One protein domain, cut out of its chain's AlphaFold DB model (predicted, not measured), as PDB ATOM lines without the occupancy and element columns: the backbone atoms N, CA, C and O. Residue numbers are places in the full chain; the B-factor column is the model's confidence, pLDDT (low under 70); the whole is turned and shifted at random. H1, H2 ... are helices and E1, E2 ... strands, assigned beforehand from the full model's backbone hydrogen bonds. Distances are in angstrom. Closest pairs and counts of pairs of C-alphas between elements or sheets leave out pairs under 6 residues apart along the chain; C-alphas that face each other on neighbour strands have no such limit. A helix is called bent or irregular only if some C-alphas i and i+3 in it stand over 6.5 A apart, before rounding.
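AT A GLANCE: This is residues 4 to 160 of the 197 residues of the protein "Predicted protein" of Nematostella vectensis (UniProt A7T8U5). A short ribbon of two strands, E1 and E2, forms the middle of a loosely joined assembly: H1 and H3 run side by side along one side of it, with H3 the nearer and its residues 78 to 82 close to both strands, H6 and H7 lie on the side away from H1 and H3, and H4 and H5 make a corner far beyond the end of the ribbon where E1 ends and E2 begins. Residues 43 to 48 stick out. The printed part has 157 residues, with named elements in the order H1 H2 H3 E1 H4 H5 E2 H6 H7; the class is mostly helix and the sheet is antiparallel. It is only just compact, close to loose, with a radius of gyration of the C-alphas of 18.0 A and spans of 48 by 39 by 26 A.

HOW THE PARTS SIT: E1, residues 89 to 92, and E2, residues 118 to 121, are antiparallel at 167 degrees; N 91 and O 119 are within hydrogen-bond range at 2.9 A. The closest C-alphas of H3, residues 71 to 82, and E2 are those of Ala 82 and Ile 121, 6.4 A apart. H1, residues 26 to 43, touches H3 with residues 27 to 35 alone, at a shallow tilt of 14 degrees, the same way; the closest C-alphas, of Thr 28 and Ala 73, are 5.9 A apart. H2, residues 65 to 68, and H3 meet only through their link. H4, residues 101 to 105, and H5, residues 107 to 112, touch only at the corner, with C-alphas of Ala 103 and Gly 109 closest at 4.0 A. H6, residues 124 to 141, and H7, residues 148 to 159, are apart. Every O i to N i+4 pair is within hydrogen-bond range in H3, H4, H5 and H7, against 13 of 14 in H1 and 11 of 14 in H6; H2 is too short for one.

IN THESE COORDINATES: H1 begins at C-alpha 26 (-8.568, -3.417, 42.357) and measures 26.6 A; H3 measures 16.2 A. H6, 18.8 A long, is irregular, with C-alphas 129 and 132 9.2 A apart. H7, 16.5 A, ends at C-alpha 159 (-24.526, 22.853, 41.790).

THE WHOLE: The C-alphas farthest apart, of Ala 45 and Thr 105, are 54.8 A apart. The printed part has no cut. The link from H1 to H2 is long, with 21 residues. Residues 5 to 18 and residue 160 have pLDDT under 70.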
ATOM      1  N   GLN A   4       8.457   2.642  38.048       71.81
ATOM      2  CA  GLN A   4       9.257   1.666  38.804       71.81
ATOM      3  C   GLN A   4       8.778   0.212  38.629       71.81
ATOM      4  O   GLN A   4       9.494  -0.710  38.997       71.81
ATOM      5  N   TYR A   5       7.579   0.014  38.069       62.00
ATOM      6  CA  TYR A   5       7.001  -1.292  37.749       62.00
ATOM      7  C   TYR A   5       6.960  -1.562  36.234       62.00
ATOM      8  O   TYR A   5       6.307  -2.506  35.803       62.00
ATOM      9  N   GLY A   6       7.623  -0.733  35.414       68.88
ATOM     10  CA  GLY A   6       7.611  -0.871  33.952       68.88
ATOM     11  C   GLY A   6       6.262  -0.542  33.303       68.88
ATOM     12  O   GLY A   6       6.001  -0.973  32.184       68.88
ATOM     13  N   LEU A   7       5.396   0.195  34.006       65.12
ATOM     14  CA  LEU A   7       4.055   0.536  33.538       65.12
ATOM     15  C   LEU A   7       4.000   1.986  33.051       65.12
ATOM     16  O   LEU A   7       4.412   2.909  33.760       65.12
ATOM     17  N   ASN A   8       3.431   2.180  31.859       68.06
ATOM     18  CA  ASN A   8       3.289   3.496  31.219       68.06
ATOM     19  C   ASN A   8       1.942   4.162  31.524       68.06
ATOM     20  O   ASN A   8       1.756   5.349  31.272       68.06
ATOM     21  N   ASN A   9       0.994   3.397  32.057       59.75
ATOM     22  CA  ASN A   9      -0.297   3.887  32.503       59.75
ATOM     23  C   ASN A   9      -0.796   2.994  33.662       59.75
ATOM     24  O   ASN A   9      -0.338   1.860  33.795       59.75
ATOM     25  N   PRO A  10      -1.706   3.486  34.519       54.22
ATOM     26  CA  PRO A  10      -2.219   2.727  35.663       54.22
ATOM     27  C   PRO A  10      -3.219   1.614  35.284       54.22
ATOM     28  O   PRO A  10      -3.731   0.937  36.172       54.22
ATOM     29  N   PHE A  11      -3.538   1.455  33.996       56.62
ATOM     30  CA  PHE A  11      -4.596   0.578  33.476       56.62
ATOM     31  C   PHE A  11      -4.054  -0.692  32.817       56.62
ATOM     32  O   PHE A  11      -4.700  -1.737  32.858       56.62
ATOM     33  N   SER A  12      -2.860  -0.610  32.242       58.66
ATOM     34  CA  SER A  12      -2.032  -1.736  31.861       58.66
ATOM     35  C   SER A  12      -1.412  -2.242  33.152       58.66
ATOM     36  O   SER A  12      -0.391  -1.731  33.600       58.66
ATOM     37  N   GLY A  13      -2.105  -3.170  33.815       57.97
ATOM     38  CA  GLY A  13      -1.565  -3.869  34.975       57.97
ATOM     39  C   GLY A  13      -0.245  -4.577  34.638       57.97
ATOM     40  O   GLY A  13       0.178  -4.604  33.476       57.97
ATOM     41  N   PRO A  14       0.437  -5.160  35.635       57.53
ATOM     42  CA  PRO A  14       1.613  -5.973  35.360       57.53
ATOM     43  C   PRO A  14       1.258  -7.135  34.406       57.53
ATOM     44  O   PRO A  14       0.082  -7.497  34.284       57.53
ATOM     45  N   PRO A  15       2.258  -7.712  33.711       57.34
ATOM     46  CA  PRO A  15       2.051  -8.770  32.724       57.34
ATOM     47  C   PRO A  15       1.112  -9.882  33.220       57.34
ATOM     48  O   PRO A  15       1.284 -10.385  34.328       57.34
ATOM     49  N   GLY A  16       0.147 -10.284  32.386       58.50
ATOM     50  CA  GLY A  16      -0.767 -11.399  32.674       58.50
ATOM     51  C   GLY A  16      -2.104 -11.020  33.318       58.50
ATOM     52  O   GLY A  16      -2.676 -11.848  34.022       58.50
ATOM     53  N   ASP A  17      -2.596  -9.796  33.097       66.19
ATOM     54  CA  ASP A  17      -3.909  -9.340  33.579       66.19
ATOM     55  C   ASP A  17      -4.079  -9.519  35.097       66.19
ATOM     56  O   ASP A  17      -5.113  -9.983  35.585       66.19
ATOM     57  N   GLN A  18      -3.043  -9.187  35.877       67.94
ATOM     58  CA  GLN A  18      -3.127  -9.299  37.329       67.94
ATOM     59  C   GLN A  18      -4.130  -8.273  37.876       67.94
ATOM     60  O   GLN A  18      -3.899  -7.066  37.860       67.94
ATOM     61  N   ILE A  19      -5.257  -8.780  38.368       71.81
ATOM     62  CA  ILE A  19      -6.432  -7.982  38.755       71.81
ATOM     63  C   ILE A  19      -6.642  -7.889  40.265       71.81
ATOM     64  O   ILE A  19      -7.528  -7.158  40.716       71.81
ATOM     65  N   CYS A  20      -5.824  -8.608  41.040       77.19
ATOM     66  CA  CYS A  20      -5.950  -8.724  42.488       77.19
ATOM     67  C   CYS A  20      -4.734  -8.158  43.223       77.19
ATOM     68  O   CYS A  20      -3.593  -8.504  42.915       77.19
ATOM     69  N   TYR A  21      -4.997  -7.389  44.273       79.62
ATOM     70  CA  TYR A  21      -4.023  -6.926  45.256       79.62
ATOM     71  C   TYR A  21      -4.457  -7.444  46.624       79.62
ATOM     72  O   TYR A  21      -5.617  -7.293  46.987       79.62
ATOM     73  N   ASN A  22      -3.557  -8.099  47.364       85.94
ATOM     74  CA  ASN A  22      -3.843  -8.651  48.698       85.94
ATOM     75  C   ASN A  22      -5.165  -9.461  48.780       85.94
ATOM     76  O   ASN A  22      -5.957  -9.305  49.710       85.94
ATOM     77  N   GLY A  23      -5.435 -10.292  47.766       86.94
ATOM     78  CA  GLY A  23      -6.633 -11.141  47.705       86.94
ATOM     79  C   GLY A  23      -7.940 -10.432  47.320       86.94
ATOM     80  O   GLY A  23      -8.986 -11.070  47.354       86.94
ATOM     81  N   GLN A  24      -7.906  -9.151  46.942       88.50
ATOM     82  CA  GLN A  24      -9.082  -8.378  46.525       88.50
ATOM     83  C   GLN A  24      -8.883  -7.782  45.132       88.50
ATOM     84  O   GLN A  24      -7.771  -7.395  44.771       88.50
ATOM     85  N   PHE A  25      -9.959  -7.650  44.358       89.75
ATOM     86  CA  PHE A  25      -9.890  -6.966  43.070       89.75
ATOM     87  C   PHE A  25      -9.647  -5.462  43.249       89.75
ATOM     88  O   PHE A  25     -10.146  -4.844  44.189       89.75
ATOM     89  N   GLN A  26      -8.905  -4.850  42.321       86.81
ATOM     90  CA  GLN A  26      -8.568  -3.417  42.357       86.81
ATOM     91  C   GLN A  26      -9.793  -2.513  42.591       86.81
ATOM     92  O   GLN A  26      -9.746  -1.600  43.417       86.81
ATOM     93  N   HIS A  27     -10.894  -2.768  41.877       90.44
ATOM     94  CA  HIS A  27     -12.105  -1.950  41.955       90.44
ATOM     95  C   HIS A  27     -12.738  -1.971  43.356       90.44
ATOM     96  O   HIS A  27     -13.311  -0.965  43.767       90.44
ATOM     97  N   THR A  28     -12.580  -3.055  44.125       94.12
ATOM     98  CA  THR A  28     -13.114  -3.167  45.490       94.12
ATOM     99  C   THR A  28     -12.521  -2.103  46.406       94.12
ATOM    100  O   THR A  28     -13.245  -1.484  47.183       94.12
ATOM    101  N   TYR A  29     -11.221  -1.826  46.287       92.38
ATOM    102  CA  TYR A  29     -10.566  -0.779  47.073       92.38
ATOM    103  C   TYR A  29     -11.106   0.611  46.750       92.38
ATOM    104  O   TYR A  29     -11.377   1.393  47.657       92.38
ATOM    105  N   LEU A  30     -11.286   0.906  45.461       92.94
ATOM    106  CA  LEU A  30     -11.778   2.202  44.996       92.94
ATOM    107  C   LEU A  30     -13.228   2.445  45.454       92.94
ATOM    108  O   LEU A  30     -13.547   3.505  46.001       92.94
ATOM    109  N   LEU A  31     -14.085   1.430  45.302       95.75
ATOM    110  CA  LEU A  31     -15.477   1.468  45.752       95.75
ATOM    111  C   LEU A  31     -15.560   1.654  47.274       95.75
ATOM    112  O   LEU A  31     -16.244   2.565  47.744       95.75
ATOM    113  N   ASN A  32     -14.810   0.862  48.048       95.88
ATOM    114  CA  ASN A  32     -14.797   0.960  49.511       95.88
ATOM    115  C   ASN A  32     -14.282   2.312  50.003       95.88
ATOM    116  O   ASN A  32     -14.893   2.907  50.886       95.88
ATOM    117  N   TYR A  33     -13.219   2.840  49.391       95.38
ATOM    118  CA  TYR A  33     -12.689   4.157  49.739       95.38
ATOM    119  C   TYR A  33     -13.747   5.255  49.584       95.38
ATOM    120  O   TYR A  33     -13.872   6.136  50.435       95.38
ATOM    121  N   THR A  34     -14.554   5.183  48.523       95.19
ATOM    122  CA  THR A  34     -15.625   6.157  48.292       95.19
ATOM    123  C   THR A  34     -16.726   6.038  49.350       95.19
ATOM    124  O   THR A  34     -17.191   7.058  49.859       95.19
ATOM    125  N   LEU A  35     -17.098   4.818  49.753       95.81
ATOM    126  CA  LEU A  35     -18.062   4.601  50.840       95.81
ATOM    127  C   LEU A  35     -17.534   5.086  52.194       95.81
ATOM    128  O   LEU A  35     -18.267   5.727  52.941       95.81
ATOM    129  N   ASP A  36     -16.270   4.822  52.515       95.25
ATOM    130  CA  ASP A  36     -15.673   5.256  53.780       95.25
ATOM    131  C   ASP A  36     -15.560   6.782  53.854       95.25
ATOM    132  O   ASP A  36     -15.855   7.378  54.892       95.25
ATOM    133  N   LYS A  37     -15.250   7.431  52.726       93.06
ATOM    134  CA  LYS A  37     -15.282   8.891  52.596       93.06
ATOM    135  C   LYS A  37     -16.683   9.455  52.855       93.06
ATOM    136  O   LYS A  37     -16.818  10.403  53.628       93.06
ATOM    137  N   LEU A  38     -17.721   8.863  52.256       93.19
ATOM    138  CA  LEU A  38     -19.114   9.261  52.490       93.19
ATOM    139  C   LEU A  38     -19.518   9.069  53.956       93.19
ATOM    140  O   LEU A  38     -20.076   9.982  54.555       93.19
ATOM    141  N   ARG A  39     -19.164   7.937  54.574       92.12
ATOM    142  CA  ARG A  39     -19.425   7.677  56.001       92.12
ATOM    143  C   ARG A  39     -18.754   8.697  56.912       92.12
ATOM    144  O   ARG A  39     -19.360   9.096  57.904       92.12
ATOM    145  N   GLY A  40     -17.521   9.098  56.605       92.50
ATOM    146  CA  GLY A  40     -16.809  10.141  57.344       92.50
ATOM    147  C   GLY A  40     -17.559  11.472  57.303       92.50
ATOM    148  O   GLY A  40     -17.852  12.040  58.350       92.50
ATOM    149  N   ILE A  41     -17.955  11.906  56.104       91.50
ATOM    150  CA  ILE A  41     -18.722  13.143  55.884       91.50
ATOM    151  C   ILE A  41     -20.084  13.080  56.580       91.50
ATOM    152  O   ILE A  41     -20.457  14.005  57.291       91.50
ATOM    153  N   SER A  42     -20.813  11.972  56.440       88.75
ATOM    154  CA  SER A  42     -22.142  11.800  57.038       88.75
ATOM    155  C   SER A  42     -22.132  11.814  58.575       88.75
ATOM    156  O   SER A  42     -23.176  12.053  59.183       88.75
ATOM    157  N   ARG A  43     -20.982  11.553  59.214       90.25
ATOM    158  CA  ARG A  43     -20.813  11.566  60.680       90.25
ATOM    159  C   ARG A  43     -20.380  12.918  61.242       90.25
ATOM    160  O   ARG A  43     -20.519  13.122  62.445       90.25
ATOM    161  N   ASP A  44     -19.868  13.815  60.409       93.00
ATOM    162  CA  ASP A  44     -19.422  15.138  60.828       93.00
ATOM    163  C   ASP A  44     -20.499  16.186  60.511       93.00
ATOM    164  O   ASP A  44     -20.804  16.479  59.356       93.00
ATOM    165  N   ALA A  45     -21.078  16.775  61.558       89.06
ATOM    166  CA  ALA A  45     -22.109  17.803  61.430       89.06
ATOM    167  C   ALA A  45     -21.599  19.107  60.785       89.06
ATOM    168  O   ALA A  45     -22.410  19.920  60.340       89.06
ATOM    169  N   HIS A  46     -20.281  19.310  60.740       93.81
ATOM    170  CA  HIS A  46     -19.629  20.466  60.131       93.81
ATOM    171  C   HIS A  46     -19.124  20.190  58.712       93.81
ATOM    172  O   HIS A  46     -18.645  21.116  58.051       93.81
ATOM    173  N   ALA A  47     -19.229  18.950  58.225       90.94
ATOM    174  CA  ALA A  47     -18.781  18.615  56.885       90.94
ATOM    175  C   ALA A  47     -19.605  19.354  55.822       90.94
ATOM    176  O   ALA A  47     -20.835  19.443  55.878       90.94
ATOM    177  N   GLN A  48     -18.901  19.889  54.826       87.81
ATOM    178  CA  GLN A  48     -19.513  20.582  53.700       87.81
ATOM    179  C   GLN A  48     -19.999  19.593  52.638       87.81
ATOM    180  O   GLN A  48     -19.514  18.463  52.533       87.81
ATOM    181  N   ALA A  49     -20.946  20.048  51.814       86.25
ATOM    182  CA  ALA A  49     -21.319  19.330  50.605       86.25
ATOM    183  C   ALA A  49     -20.088  19.139  49.706       86.25
ATOM    184  O   ALA A  49     -19.233  20.018  49.602       86.25
ATOM    185  N   MET A  50     -20.004  17.985  49.052       87.25
ATOM    186  CA  MET A  50     -18.830  17.601  48.283       87.25
ATOM    187  C   MET A  50     -19.234  16.880  47.001       87.25
ATOM    188  O   MET A  50     -20.095  16.003  47.015       87.25
ATOM    189  N   LEU A  51     -18.529  17.192  45.915       90.25
ATOM    190  CA  LEU A  51     -18.498  16.375  44.708       90.25
ATOM    191  C   LEU A  51     -17.354  15.352  44.809       90.25
ATOM    192  O   LEU A  51     -16.203  15.721  45.038       90.25
ATOM    193  N   SER A  52     -17.660  14.064  44.635       91.75
ATOM    194  CA  SER A  52     -16.653  12.999  44.537       91.75
ATOM    195  C   SER A  52     -16.695  12.365  43.153       91.75
ATOM    196  O   SER A  52     -17.773  12.057  42.656       91.75
ATOM    197  N   TYR A  53     -15.523  12.124  42.569       92.38
ATOM    198  CA  TYR A  53     -15.358  11.434  41.292       92.38
ATOM    199  C   TYR A  53     -14.356  10.289  41.439       92.38
ATOM    200  O   TYR A  53     -13.371  10.400  42.172       92.38
ATOM    201  N   MET A  54     -14.619   9.192  40.736       92.56
ATOM    202  CA  MET A  54     -13.787   7.997  40.703       92.56
ATOM    203  C   MET A  54     -13.959   7.312  39.345       92.56
ATOM    204  O   MET A  54     -15.080   7.201  38.855       92.56
ATOM    205  N   SER A  55     -12.865   6.804  38.778       91.06
ATOM    206  CA  SER A  55     -12.880   5.949  37.587       91.06
ATOM    207  C   SER A  55     -12.358   4.555  37.934       91.06
ATOM    208  O   SER A  55     -11.347   4.430  38.627       91.06
ATOM    209  N   LEU A  56     -13.065   3.511  37.487       88.69
ATOM    210  CA  LEU A  56     -12.737   2.112  37.796       88.69
ATOM    211  C   LEU A  56     -11.847   1.449  36.739       88.69
ATOM    212  O   LEU A  56     -11.131   0.503  37.059       88.69
ATOM    213  N   SER A  57     -11.948   1.884  35.478       84.56
ATOM    214  CA  SER A  57     -11.229   1.327  34.315       84.56
ATOM    215  C   SER A  57     -11.287  -0.200  34.175       84.56
ATOM    216  O   SER A  57     -10.436  -0.813  33.534       84.56
ATOM    217  N   VAL A  58     -12.295  -0.833  34.773       86.88
ATOM    218  CA  VAL A  58     -12.447  -2.292  34.836       86.88
ATOM    219  C   VAL A  58     -12.873  -2.891  33.490       86.88
ATOM    220  O   VAL A  58     -12.592  -4.052  33.226       86.88
ATOM    221  N   GLY A  59     -13.488  -2.089  32.615       86.75
ATOM    222  CA  GLY A  59     -13.826  -2.470  31.239       86.75
ATOM    223  C   GLY A  59     -12.676  -2.322  30.237       86.75
ATOM    224  O   GLY A  59     -12.826  -2.731  29.091       86.75
ATOM    225  N   HIS A  60     -11.531  -1.763  30.648       86.25
ATOM    226  CA  HIS A  60     -10.345  -1.630  29.799       86.25
ATOM    227  C   HIS A  60      -9.604  -2.979  29.736       86.25
ATOM    228  O   HIS A  60      -8.531  -3.161  30.320       86.25
ATOM    229  N   ASP A  61     -10.243  -3.958  29.098       81.00
ATOM    230  CA  ASP A  61      -9.843  -5.362  29.046       81.00
ATOM    231  C   ASP A  61     -10.187  -5.974  27.681       81.00
ATOM    232  O   ASP A  61     -11.300  -5.823  27.182       81.00
ATOM    233  N   HIS A  62      -9.241  -6.715  27.114       82.88
ATOM    234  CA  HIS A  62      -9.370  -7.397  25.832       82.88
ATOM    235  C   HIS A  62     -10.065  -8.764  25.933       82.88
ATOM    236  O   HIS A  62     -10.588  -9.253  24.933       82.88
ATOM    237  N   VAL A  63     -10.120  -9.368  27.129       81.88
ATOM    238  CA  VAL A  63     -10.756 -10.682  27.364       81.88
ATOM    239  C   VAL A  63     -12.072 -10.603  28.142       81.88
ATOM    240  O   VAL A  63     -12.788 -11.596  28.248       81.88
ATOM    241  N   GLY A  64     -12.397  -9.442  28.715       82.50
ATOM    242  CA  GLY A  64     -13.615  -9.233  29.503       82.50
ATOM    243  C   GLY A  64     -13.645  -9.981  30.844       82.50
ATOM    244  O   GLY A  64     -14.714 -10.140  31.430       82.50
ATOM    245  N   ARG A  65     -12.505 -10.443  31.361       82.19
ATOM    246  CA  ARG A  65     -12.418 -11.097  32.679       82.19
ATOM    247  C   ARG A  65     -12.549 -10.091  33.813       82.19
ATOM    248  O   ARG A  65     -13.150 -10.401  34.834       82.19
ATOM    249  N   ARG A  66     -12.025  -8.878  33.635       85.44
ATOM    250  CA  ARG A  66     -12.073  -7.818  34.650       85.44
ATOM    251  C   ARG A  66     -13.498  -7.391  34.972       85.44
ATOM    252  O   ARG A  66     -13.838  -7.235  36.139       85.44
ATOM    253  N   ILE A  67     -14.338  -7.224  33.953       87.44
ATOM    254  CA  ILE A  67     -15.731  -6.813  34.160       87.44
ATOM    255  C   ILE A  67     -16.556  -7.914  34.841       87.44
ATOM    256  O   ILE A  67     -17.400  -7.605  35.674       87.44
ATOM    257  N   GLN A  68     -16.255  -9.193  34.579       88.12
ATOM    258  CA  GLN A  68     -16.927 -10.329  35.227       88.12
ATOM    259  C   GLN A  68     -16.701 -10.376  36.742       88.12
ATOM    260  O   GLN A  68     -17.521 -10.930  37.467       88.12
ATOM    261  N   THR A  69     -15.610  -9.790  37.244       90.00
ATOM    262  CA  THR A  69     -15.318  -9.772  38.683       90.00
ATOM    263  C   THR A  69     -15.921  -8.577  39.416       90.00
ATOM    264  O   THR A  69     -15.898  -8.555  40.644       90.00
ATOM    265  N   LEU A  70     -16.480  -7.600  38.691       92.25
ATOM    266  CA  LEU A  70     -17.029  -6.367  39.258       92.25
ATOM    267  C   LEU A  70     -18.337  -6.587  40.026       92.25
ATOM    268  O   LEU A  70     -18.578  -5.901  41.020       92.25
ATOM    269  N   ASP A  71     -19.185  -7.503  39.554       93.00
ATOM    270  CA  ASP A  71     -20.594  -7.584  39.958       93.00
ATOM    271  C   ASP A  71     -20.807  -7.671  41.485       93.00
ATOM    272  O   ASP A  71     -21.521  -6.818  42.023       93.00
ATOM    273  N   PRO A  72     -20.117  -8.552  42.244       94.06
ATOM    274  CA  PRO A  72     -20.316  -8.628  43.694       94.06
ATOM    275  C   PRO A  72     -19.978  -7.320  44.426       94.06
ATOM    276  O   PRO A  72     -20.712  -6.889  45.320       94.06
ATOM    277  N   ALA A  73     -18.880  -6.661  44.038       95.00
ATOM    278  CA  ALA A  73     -18.456  -5.400  44.642       95.00
ATOM    279  C   ALA A  73     -19.392  -4.247  44.251       95.00
ATOM    280  O   ALA A  73     -19.705  -3.386  45.076       95.00
ATOM    281  N   LEU A  74     -19.880  -4.243  43.007       95.44
ATOM    282  CA  LEU A  74     -20.820  -3.240  42.523       95.44
ATOM    283  C   LEU A  74     -22.178  -3.356  43.215       95.44
ATOM    284  O   LEU A  74     -22.718  -2.336  43.636       95.44
ATOM    285  N   VAL A  75     -22.701  -4.569  43.416       96.25
ATOM    286  CA  VAL A  75     -23.946  -4.799  44.166       96.25
ATOM    287  C   VAL A  75     -23.836  -4.243  45.584       96.25
ATOM    288  O   VAL A  75     -24.726  -3.513  46.033       96.25
ATOM    289  N   GLN A  76     -22.734  -4.523  46.285       96.56
ATOM    290  CA  GLN A  76     -22.499  -3.984  47.627       96.56
ATOM    291  C   GLN A  76     -22.433  -2.450  47.620       96.56
ATOM    292  O   GLN A  76     -23.018  -1.794  48.490       96.56
ATOM    293  N   TYR A  77     -21.741  -1.877  46.636       96.69
ATOM    294  CA  TYR A  77     -21.590  -0.435  46.483       96.69
ATOM    295  C   TYR A  77     -22.929   0.262  46.215       96.69
ATOM    296  O   TYR A  77     -23.307   1.173  46.952       96.69
ATOM    297  N   VAL A  78     -23.690  -0.213  45.226       96.56
ATOM    298  CA  VAL A  78     -25.015   0.314  44.857       96.56
ATOM    299  C   VAL A  78     -25.991   0.206  46.025       96.56
ATOM    300  O   VAL A  78     -26.688   1.173  46.332       96.56
ATOM    301  N   THR A  79     -26.002  -0.933  46.723       96.81
ATOM    302  CA  THR A  79     -26.854  -1.133  47.904       96.81
ATOM    303  C   THR A  79     -26.503  -0.136  49.004       96.81
ATOM    304  O   THR A  79     -27.391   0.488  49.574       96.81
ATOM    305  N   SER A  80     -25.210   0.075  49.270       96.56
ATOM    306  CA  SER A  80     -24.759   1.036  50.283       96.56
ATOM    307  C   SER A  80     -25.173   2.468  49.933       96.56
ATOM    308  O   SER A  80     -25.727   3.170  50.774       96.56
ATOM    309  N   LEU A  81     -24.986   2.884  48.678       95.69
ATOM    310  CA  LEU A  81     -25.369   4.217  48.205       95.69
ATOM    311  C   LEU A  81     -26.878   4.461  48.236       95.69
ATOM    312  O   LEU A  81     -27.311   5.580  48.505       95.69
ATOM    313  N   ALA A  82     -27.695   3.430  48.014       95.50
ATOM    314  CA  ALA A  82     -29.148   3.546  48.111       95.50
ATOM    315  C   ALA A  82     -29.627   3.944  49.524       95.50
ATOM    316  O   ALA A  82     -30.732   4.475  49.665       95.50
ATOM    317  N   HIS A  83     -28.801   3.727  50.554       94.75
ATOM    318  CA  HIS A  83     -29.066   4.135  51.936       94.75
ATOM    319  C   HIS A  83     -28.513   5.527  52.296       94.75
ATOM    320  O   HIS A  83     -28.848   6.056  53.360       94.75
ATOM    321  N   GLU A  84     -27.715   6.162  51.433       94.31
ATOM    322  CA  GLU A  84     -27.136   7.487  51.682       94.31
ATOM    323  C   GLU A  84     -28.147   8.598  51.368       94.31
ATOM    324  O   GLU A  84     -28.148   9.217  50.309       94.31
ATOM    325  N   GLN A  85     -29.033   8.889  52.322       93.88
ATOM    326  CA  GLN A  85     -30.225   9.731  52.126       93.88
ATOM    327  C   GLN A  85     -29.974  11.176  51.647       93.88
ATOM    328  O   GLN A  85     -30.939  11.869  51.321       93.88
ATOM    329  N   LYS A  86     -28.724  11.645  51.625       91.50
ATOM    330  CA  LYS A  86     -28.326  12.994  51.189       91.50
ATOM    331  C   LYS A  86     -27.413  12.987  49.956       91.50
ATOM    332  O   LYS A  86     -26.908  14.040  49.582       91.50
ATOM    333  N   THR A  87     -27.217  11.832  49.323       93.38
ATOM    334  CA  THR A  87     -26.278  11.654  48.212       93.38
ATOM    335  C   THR A  87     -27.022  11.228  46.956       93.38
ATOM    336  O   THR A  87     -27.727  10.224  46.958       93.38
ATOM    337  N   ILE A  88     -26.851  11.977  45.868       94.44
ATOM    338  CA  ILE A  88     -27.157  11.494  44.519       94.44
ATOM    339  C   ILE A  88     -25.900  10.838  43.954       94.44
ATOM    340  O   ILE A  88     -24.796  11.348  44.146       94.44
ATOM    341  N   THR A  89     -26.034   9.702  43.277       95.81
ATOM    342  CA  THR A  89     -24.893   9.060  42.610       95.81
ATOM    343  C   THR A  89     -25.203   8.804  41.152       95.81
ATOM    344  O   THR A  89     -26.257   8.269  40.829       95.81
ATOM    345  N   VAL A  90     -24.258   9.155  40.286       95.38
ATOM    346  CA  VAL A  90     -24.269   8.812  38.865       95.38
ATOM    347  C   VAL A  90     -23.146   7.813  38.634       95.38
ATOM    348  O   VAL A  90     -22.004   8.073  39.015       95.38
ATOM    349  N   ILE A  91     -23.467   6.677  38.029       95.19
ATOM    350  CA  ILE A  91     -22.481   5.698  37.582       95.19
ATOM    351  C   ILE A  91     -22.690   5.499  36.091       95.19
ATOM    352  O   ILE A  91     -23.809   5.275  35.628       95.19
ATOM    353  N   LEU A  92     -21.605   5.633  35.343       93.94
ATOM    354  CA  LEU A  92     -21.633   5.587  33.897       93.94
ATOM    355  C   LEU A  92     -20.367   4.937  33.347       93.94
ATOM    356  O   LEU A  92     -19.295   5.051  33.947       93.94
ATOM    357  N   ALA A  93     -20.501   4.316  32.181       92.75
ATOM    358  CA  ALA A  93     -19.376   4.082  31.291       92.75
ATOM    359  C   ALA A  93     -19.188   5.296  30.378       92.75
ATOM    360  O   ALA A  93     -20.152   5.879  29.886       92.75
ATOM    361  N   ASP A  94     -17.937   5.657  30.137       89.19
ATOM    362  CA  ASP A  94     -17.545   6.621  29.112       89.19
ATOM    363  C   ASP A  94     -17.753   6.065  27.696       89.19
ATOM    364  O   ASP A  94     -18.146   6.812  26.801       89.19
ATOM    365  N   HIS A  95     -17.548   4.759  27.507       91.62
ATOM    366  CA  HIS A  95     -17.833   4.031  26.270       91.62
ATOM    367  C   HIS A  95     -18.038   2.521  26.523       91.62
ATOM    368  O   HIS A  95     -17.736   2.001  27.598       91.62
ATOM    369  N   GLY A  96     -18.547   1.790  25.527       89.81
ATOM    370  CA  GLY A  96     -18.526   0.318  25.501       89.81
ATOM    371  C   GLY A  96     -17.124  -0.241  25.215       89.81
ATOM    372  O   GLY A  96     -16.202   0.511  24.912       89.81
ATOM    373  N   ASN A  97     -16.912  -1.553  25.319       86.94
ATOM    374  CA  ASN A  97     -15.561  -2.121  25.212       86.94
ATOM    375  C   ASN A  97     -14.983  -1.996  23.783       86.94
ATOM    376  O   ASN A  97     -15.615  -2.410  22.818       86.94
ATOM    377  N   THR A  98     -13.766  -1.459  23.658       87.69
ATOM    378  CA  THR A  98     -13.050  -1.255  22.382       87.69
ATOM    379  C   THR A  98     -11.830  -2.160  22.209       87.69
ATOM    380  O   THR A  98     -11.164  -2.110  21.176       87.69
ATOM    381  N   TYR A  99     -11.517  -2.983  23.211       85.38
ATOM    382  CA  TYR A  99     -10.259  -3.728  23.299       85.38
ATOM    383  C   TYR A  99     -10.385  -5.196  22.885       85.38
ATOM    384  O   TYR A  99      -9.379  -5.899  22.837       85.38
ATOM    385  N   THR A 100     -11.597  -5.682  22.609       84.69
ATOM    386  CA  THR A 100     -11.828  -7.079  22.225       84.69
ATOM    387  C   THR A 100     -11.601  -7.297  20.729       84.69
ATOM    388  O   THR A 100     -11.767  -6.399  19.897       84.69
ATOM    389  N   GLU A 101     -11.276  -8.535  20.352       87.62
ATOM    390  CA  GLU A 101     -11.266  -8.935  18.940       87.62
ATOM    391  C   GLU A 101     -12.644  -8.716  18.294       87.62
ATOM    392  O   GLU A 101     -12.733  -8.248  17.161       87.62
ATOM    393  N   PHE A 102     -13.722  -8.953  19.047       87.44
ATOM    394  CA  PHE A 102     -15.090  -8.699  18.602       87.44
ATOM    395  C   PHE A 102     -15.300  -7.236  18.182       87.44
ATOM    396  O   PHE A 102     -15.782  -6.980  17.081       87.44
ATOM    397  N   ALA A 103     -14.853  -6.273  18.997       88.31
ATOM    398  CA  ALA A 103     -14.970  -4.847  18.693       88.31
ATOM    399  C   ALA A 103     -14.125  -4.405  17.482       88.31
ATOM    400  O   ALA A 103     -14.472  -3.446  16.794       88.31
ATOM    401  N   SER A 104     -13.015  -5.091  17.196       87.25
ATOM    402  CA  SER A 104     -12.105  -4.715  16.103       87.25
ATOM    403  C   SER A 104     -12.462  -5.360  14.760       87.25
ATOM    404  O   SER A 104     -12.332  -4.713  13.710       87.25
ATOM    405  N   THR A 105     -12.951  -6.601  14.782       92.12
ATOM    406  CA  THR A 105     -13.143  -7.435  13.584       92.12
ATOM    407  C   THR A 105     -14.597  -7.559  13.134       92.12
ATOM    408  O   THR A 105     -14.835  -7.752  11.942       92.12
ATOM    409  N   ILE A 106     -15.568  -7.390  14.039       93.06
ATOM    410  CA  ILE A 106     -16.998  -7.575  13.763       93.06
ATOM    411  C   ILE A 106     -17.723  -6.224  13.796       93.06
ATOM    412  O   ILE A 106     -17.493  -5.398  14.682       93.06
ATOM    413  N   LEU A 107     -18.601  -5.974  12.818       92.50
ATOM    414  CA  LEU A 107     -19.309  -4.695  12.693       92.50
ATOM    415  C   LEU A 107     -20.226  -4.438  13.897       92.50
ATOM    416  O   LEU A 107     -20.240  -3.336  14.437       92.50
ATOM    417  N   GLU A 108     -20.944  -5.460  14.349       91.00
ATOM    418  CA  GLU A 108     -21.800  -5.428  15.532       91.00
ATOM    419  C   GLU A 108     -21.000  -5.074  16.793       91.00
ATOM    420  O   GLU A 108     -21.432  -4.232  17.577       91.00
ATOM    421  N   GLY A 109     -19.787  -5.617  16.938       88.12
ATOM    422  CA  GLY A 109     -18.890  -5.284  18.047       88.12
ATOM    423  C   GLY A 109     -18.440  -3.824  18.045       88.12
ATOM    424  O   GLY A 109     -18.294  -3.220  19.105       88.12
ATOM    425  N   ARG A 110     -18.295  -3.198  16.871       89.62
ATOM    426  CA  ARG A 110     -18.026  -1.749  16.786       89.62
ATOM    427  C   ARG A 110     -19.198  -0.923  17.298       89.62
ATOM    428  O   ARG A 110     -18.983   0.150  17.857       89.62
ATOM    429  N   PHE A 111     -20.425  -1.410  17.118       91.44
ATOM    430  CA  PHE A 111     -21.608  -0.739  17.640       91.44
ATOM    431  C   PHE A 111     -21.733  -0.866  19.162       91.44
ATOM    432  O   PHE A 111     -22.242   0.061  19.788       91.44
ATOM    433  N   GLU A 112     -21.223  -1.930  19.793       87.38
ATOM    434  CA  GLU A 112     -21.227  -2.064  21.262       87.38
ATOM    435  C   GLU A 112     -20.494  -0.916  21.973       87.38
ATOM    436  O   GLU A 112     -20.921  -0.499  23.048       87.38
ATOM    437  N   MET A 113     -19.467  -0.322  21.350       87.50
ATOM    438  CA  MET A 113     -18.779   0.873  21.864       87.50
ATOM    439  C   MET A 113     -19.741   2.041  22.151       87.50
ATOM    440  O   MET A 113     -19.505   2.825  23.070       87.50
ATOM    441  N   PHE A 114     -20.831   2.151  21.390       88.25
ATOM    442  CA  PHE A 114     -21.820   3.222  21.513       88.25
ATOM    443  C   PHE A 114     -23.002   2.868  22.424       88.25
ATOM    444  O   PHE A 114     -23.952   3.643  22.510       88.25
ATOM    445  N   HIS A 115     -22.935   1.740  23.137       84.75
ATOM    446  CA  HIS A 115     -23.935   1.326  24.124       84.75
ATOM    447  C   HIS A 115     -23.366   1.364  25.558       84.75
ATOM    448  O   HIS A 115     -23.311   0.327  26.226       84.75
ATOM    449  N   PRO A 116     -22.907   2.530  26.061       88.19
ATOM    450  CA  PRO A 116     -22.459   2.640  27.442       88.19
ATOM    451  C   PRO A 116     -23.638   2.491  28.411       88.19
ATOM    452  O   PRO A 116     -24.787   2.806  28.095       88.19
ATOM    453  N   HIS A 117     -23.343   2.045  29.628       88.50
ATOM    454  CA  HIS A 117     -24.328   2.024  30.703       88.50
ATOM    455  C   HIS A 117     -24.379   3.383  31.412       88.50
ATOM    456  O   HIS A 117     -23.347   4.024  31.609       88.50
ATOM    457  N   LEU A 118     -25.567   3.783  31.857       92.25
ATOM    458  CA  LEU A 118     -25.791   4.924  32.743       92.25
ATOM    459  C   LEU A 118     -26.845   4.530  33.774       92.25
ATOM    460  O   LEU A 118     -27.937   4.090  33.416       92.25
ATOM    461  N   PHE A 119     -26.545   4.728  35.051       91.19
ATOM    462  CA  PHE A 119     -27.532   4.627  36.113       91.19
ATOM    463  C   PHE A 119     -27.359   5.730  37.147       91.19
ATOM    464  O   PHE A 119     -26.249   6.118  37.517       91.19
ATOM    465  N   VAL A 120     -28.493   6.232  37.629       94.94
ATOM    466  CA  VAL A 120     -28.555   7.274  38.652       94.94
ATOM    467  C   VAL A 120     -29.269   6.711  39.871       94.94
ATOM    468  O   VAL A 120     -30.413   6.263  39.787       94.94
ATOM    469  N   ILE A 121     -28.598   6.740  41.016       96.56
ATOM    470  CA  ILE A 121     -29.155   6.339  42.305       96.56
ATOM    471  C   ILE A 121     -29.683   7.596  42.989       96.56
ATOM    472  O   ILE A 121     -28.921   8.518  43.292       96.56
ATOM    473  N   VAL A 122     -30.991   7.613  43.244       96.31
ATOM    474  CA  VAL A 122     -31.676   8.700  43.952       96.31
ATOM    475  C   VAL A 122     -32.352   8.147  45.212       96.31
ATOM    476  O   VAL A 122     -33.469   7.628  45.139       96.31
ATOM    477  N   PRO A 123     -31.702   8.244  46.384       96.50
ATOM    478  CA  PRO A 123     -32.284   7.833  47.658       96.50
ATOM    479  C   PRO A 123     -33.531   8.653  48.015       96.50
ATOM    480  O   PRO A 123     -33.686   9.802  47.595       96.50
ATOM    481  N   ARG A 124     -34.411   8.108  48.870       96.44
ATOM    482  CA  ARG A 124     -35.691   8.764  49.236       96.44
ATOM    483  C   ARG A 124     -35.529  10.154  49.864       96.44
ATOM    484  O   ARG A 124     -36.460  10.956  49.861       96.44
ATOM    485  N   GLY A 125     -34.398  10.424  50.515       95.06
ATOM    486  CA  GLY A 125     -34.116  11.754  51.057       95.06
ATOM    487  C   GLY A 125     -33.855  12.770  49.948       95.06
ATOM    488  O   GLY A 125     -34.485  13.822  49.939       95.06
ATOM    489  N   VAL A 126     -33.034  12.399  48.964       94.19
ATOM    490  CA  VAL A 126     -32.743  13.215  47.780       94.19
ATOM    491  C   VAL A 126     -33.988  13.415  46.922       94.19
ATOM    492  O   VAL A 126     -34.274  14.543  46.538       94.19
ATOM    493  N   SER A 127     -34.788  12.371  46.684       95.12
ATOM    494  CA  SER A 127     -35.997  12.494  45.856       95.12
ATOM    495  C   SER A 127     -36.996  13.516  46.413       95.12
ATOM    496  O   SER A 127     -37.663  14.206  45.650       95.12
ATOM    497  N   ARG A 128     -37.092  13.643  47.745       95.12
ATOM    498  CA  ARG A 128     -37.933  14.660  48.399       95.12
ATOM    499  C   ARG A 128     -37.390  16.075  48.227       95.12
ATOM    500  O   ARG A 128     -38.182  17.003  48.155       95.12
ATOM    501  N   ILE A 129     -36.068  16.230  48.182       91.25
ATOM    502  CA  ILE A 129     -35.413  17.524  47.959       91.25
ATOM    503  C   ILE A 129     -35.583  17.958  46.498       91.25
ATOM    504  O   ILE A 129     -35.871  19.121  46.246       91.25
ATOM    505  N   LEU A 130     -35.435  17.026  45.550       90.75
ATOM    506  CA  LEU A 130     -35.589  17.294  44.117       90.75
ATOM    507  C   LEU A 130     -37.043  17.582  43.710       90.75
ATOM    508  O   LEU A 130     -37.274  18.332  42.766       90.75
ATOM    509  N   GLY A 131     -38.017  17.001  44.415       92.44
ATOM    510  CA  GLY A 131     -39.438  17.190  44.132       92.44
ATOM    511  C   GLY A 131     -39.965  16.311  42.994       92.44
ATOM    512  O   GLY A 131     -39.223  15.613  42.302       92.44
ATOM    513  N   GLU A 132     -41.288  16.303  42.824       93.38
ATOM    514  CA  GLU A 132     -41.965  15.375  41.908       93.38
ATOM    515  C   GLU A 132     -41.620  15.615  40.440       93.38
ATOM    516  O   GLU A 132     -41.451  14.649  39.698       93.38
ATOM    517  N   GLU A 133     -41.464  16.874  40.037       89.81
ATOM    518  CA  GLU A 133     -41.184  17.240  38.650       89.81
ATOM    519  C   GLU A 133     -39.817  16.730  38.186       89.81
ATOM    520  O   GLU A 133     -39.726  16.031  37.177       89.81
ATOM    521  N   ALA A 134     -38.759  16.972  38.968       91.00
ATOM    522  CA  ALA A 134     -37.432  16.444  38.670       91.00
ATOM    523  C   ALA A 134     -37.431  14.905  38.648       91.00
ATOM    524  O   ALA A 134     -36.827  14.288  37.769       91.00
ATOM    525  N   MET A 135     -38.162  14.260  39.566       95.12
ATOM    526  CA  MET A 135     -38.304  12.802  39.565       95.12
ATOM    527  C   MET A 135     -39.119  12.281  38.371       95.12
ATOM    528  O   MET A 135     -38.872  11.167  37.911       95.12
ATOM    529  N   ALA A 136     -40.093  13.037  37.862       93.88
ATOM    530  CA  ALA A 136     -40.839  12.698  36.653       93.88
ATOM    531  C   ALA A 136     -39.956  12.815  35.403       93.88
ATOM    532  O   ALA A 136     -39.934  11.883  34.599       93.88
ATOM    533  N   ALA A 137     -39.159  13.882  35.297       91.56
ATOM    534  CA  ALA A 137     -38.177  14.056  34.229       91.56
ATOM    535  C   ALA A 137     -37.157  12.904  34.211       91.56
ATOM    536  O   ALA A 137     -36.974  12.257  33.182       91.56
ATOM    537  N   LEU A 138     -36.590  12.541  35.370       92.06
ATOM    538  CA  LEU A 138     -35.678  11.394  35.481       92.06
ATOM    539  C   LEU A 138     -36.320  10.072  35.028       92.06
ATOM    540  O   LEU A 138     -35.638   9.246  34.429       92.06
ATOM    541  N   ARG A 139     -37.617   9.851  35.286       94.38
ATOM    542  CA  ARG A 139     -38.333   8.658  34.795       94.38
ATOM    543  C   ARG A 139     -38.547   8.689  33.285       94.38
ATOM    544  O   ARG A 139     -38.390   7.653  32.646       94.38
ATOM    545  N   ALA A 140     -38.890   9.844  32.718       92.62
ATOM    546  CA  ALA A 140     -39.052   9.998  31.274       92.62
ATOM    547  C   ALA A 140     -37.727   9.760  30.531       92.62
ATOM    548  O   ALA A 140     -37.700   9.047  29.525       92.62
ATOM    549  N   ASN A 141     -36.619  10.266  31.079       91.12
ATOM    550  CA  ASN A 141     -35.290  10.155  30.480       91.12
ATOM    551  C   ASN A 141     -34.751   8.716  30.435       91.12
ATOM    552  O   ASN A 141     -33.900   8.426  29.607       91.12
ATOM    553  N   GLN A 142     -35.300   7.774  31.217       91.75
ATOM    554  CA  GLN A 142     -34.936   6.347  31.115       91.75
ATOM    555  C   GLN A 142     -35.226   5.735  29.733       91.75
ATOM    556  O   GLN A 142     -34.750   4.641  29.439       91.75
ATOM    557  N   ARG A 143     -36.041   6.396  28.902       91.56
ATOM    558  CA  ARG A 143     -36.406   5.946  27.548       91.56
ATOM    559  C   ARG A 143     -35.960   6.915  26.451       91.56
ATOM    560  O   ARG A 143     -36.382   6.752  25.309       91.56
ATOM    561  N   ARG A 144     -35.161   7.929  26.788       90.75
ATOM    562  CA  ARG A 144     -34.652   8.926  25.841       90.75
ATOM    563  C   ARG A 144     -33.169   8.699  25.585       90.75
ATOM    564  O   ARG A 144     -32.474   8.094  26.399       90.75
ATOM    565  N   LEU A 145     -32.697   9.186  24.442       89.62
ATOM    566  CA  LEU A 145     -31.265   9.290  24.202       89.62
ATOM    567  C   LEU A 145     -30.723  10.413  25.083       89.62
ATOM    568  O   LEU A 145     -31.221  11.530  25.036       89.62
ATOM    569  N   THR A 146     -29.712  10.091  25.881       86.50
ATOM    570  CA  THR A 146     -29.033  11.036  26.766       86.50
ATOM    571  C   THR A 146     -27.570  11.113  26.371       86.50
ATOM    572  O   THR A 146     -26.927  10.096  26.116       86.50
ATOM    573  N   THR A 147     -27.035  12.327  26.335       88.94
ATOM    574  CA  THR A 147     -25.633  12.598  26.023       88.94
ATOM    575  C   THR A 147     -24.851  13.018  27.267       88.94
ATOM    576  O   THR A 147     -25.401  13.304  28.330       88.94
ATOM    577  N   MET A 148     -23.528  13.120  27.147       87.88
ATOM    578  CA  MET A 148     -22.700  13.683  28.220       87.88
ATOM    579  C   MET A 148     -22.996  15.170  28.486       87.88
ATOM    580  O   MET A 148     -22.809  15.632  29.611       87.88
ATOM    581  N   ILE A 149     -23.479  15.914  27.482       89.56
ATOM    582  CA  ILE A 149     -23.875  17.327  27.631       89.56
ATOM    583  C   ILE A 149     -25.093  17.430  28.549       89.56
ATOM    584  O   ILE A 149     -25.139  18.269  29.446       89.56
ATOM    585  N   ASP A 150     -26.043  16.521  28.370       89.81
ATOM    586  CA  ASP A 150     -27.240  16.413  29.192       89.81
ATOM    587  C   ASP A 150     -26.880  16.125  30.661       89.81
ATOM    588  O   ASP A 150     -27.334  16.818  31.574       89.81
ATOM    589  N   ILE A 151     -25.970  15.171  30.899       90.06
ATOM    590  CA  ILE A 151     -25.451  14.871  32.245       90.06
ATOM    591  C   ILE A 151     -24.742  16.095  32.843       90.06
ATOM    592  O   ILE A 151     -24.934  16.405  34.020       90.06
ATOM    593  N   HIS A 152     -23.944  16.817  32.052       90.31
ATOM    594  CA  HIS A 152     -23.292  18.046  32.500       90.31
ATOM    595  C   HIS A 152     -24.318  19.095  32.954       90.31
ATOM    596  O   HIS A 152     -24.210  19.606  34.069       90.31
ATOM    597  N   HIS A 153     -25.346  19.375  32.151       88.50
ATOM    598  CA  HIS A 153     -26.403  20.320  32.522       88.50
ATOM    599  C   HIS A 153     -27.165  19.884  33.778       88.50
ATOM    600  O   HIS A 153     -27.438  20.718  34.643       88.50
ATOM    601  N   ALA A 154     -27.437  18.586  33.929       88.12
ATOM    602  CA  ALA A 154     -28.048  18.034  35.133       88.12
ATOM    603  C   ALA A 154     -27.195  18.287  36.387       88.12
ATOM    604  O   ALA A 154     -27.712  18.743  37.406       88.12
ATOM    605  N   LEU A 155     -25.884  18.045  36.313       88.19
ATOM    606  CA  LEU A 155     -24.959  18.315  37.419       88.19
ATOM    607  C   LEU A 155     -24.866  19.813  37.730       88.19
ATOM    608  O   LEU A 155     -24.870  20.197  38.899       88.19
ATOM    609  N   MET A 156     -24.845  20.668  36.706       86.94
ATOM    610  CA  MET A 156     -24.835  22.122  36.887       86.94
ATOM    611  C   MET A 156     -26.125  22.636  37.538       86.94
ATOM    612  O   MET A 156     -26.070  23.550  38.360       86.94
ATOM    613  N   ALA A 157     -27.276  22.030  37.235       82.81
ATOM    614  CA  ALA A 157     -28.537  22.344  37.903       82.81
ATOM    615  C   ALA A 157     -28.509  21.993  39.405       82.81
ATOM    616  O   ALA A 157     -29.125  22.695  40.203       82.81
ATOM    617  N   LEU A 158     -27.755  20.959  39.796       80.88
ATOM    618  CA  LEU A 158     -27.563  20.551  41.194       80.88
ATOM    619  C   LEU A 158     -26.506  21.381  41.938       80.88
ATOM    620  O   LEU A 158     -26.525  21.426  43.165       80.88
ATOM    621  N   ALA A 159     -25.583  22.021  41.214       76.56
ATOM    622  CA  ALA A 159     -24.526  22.853  41.790       76.56
ATOM    623  C   ALA A 159     -25.018  24.243  42.244       76.56
ATOM    624  O   ALA A 159     -24.330  24.925  43.004       76.56
ATOM    625  N   GLY A 160     -26.195  24.676  41.778       67.00
ATOM    626  CA  GLY A 160     -26.830  25.922  42.208       67.00
ATOM    627  C   GLY A 160     -27.541  25.802  43.567       67.00
ATOM    628  O   GLY A 160     -27.794  24.696  44.045       67.00
TER     629      GLY A 160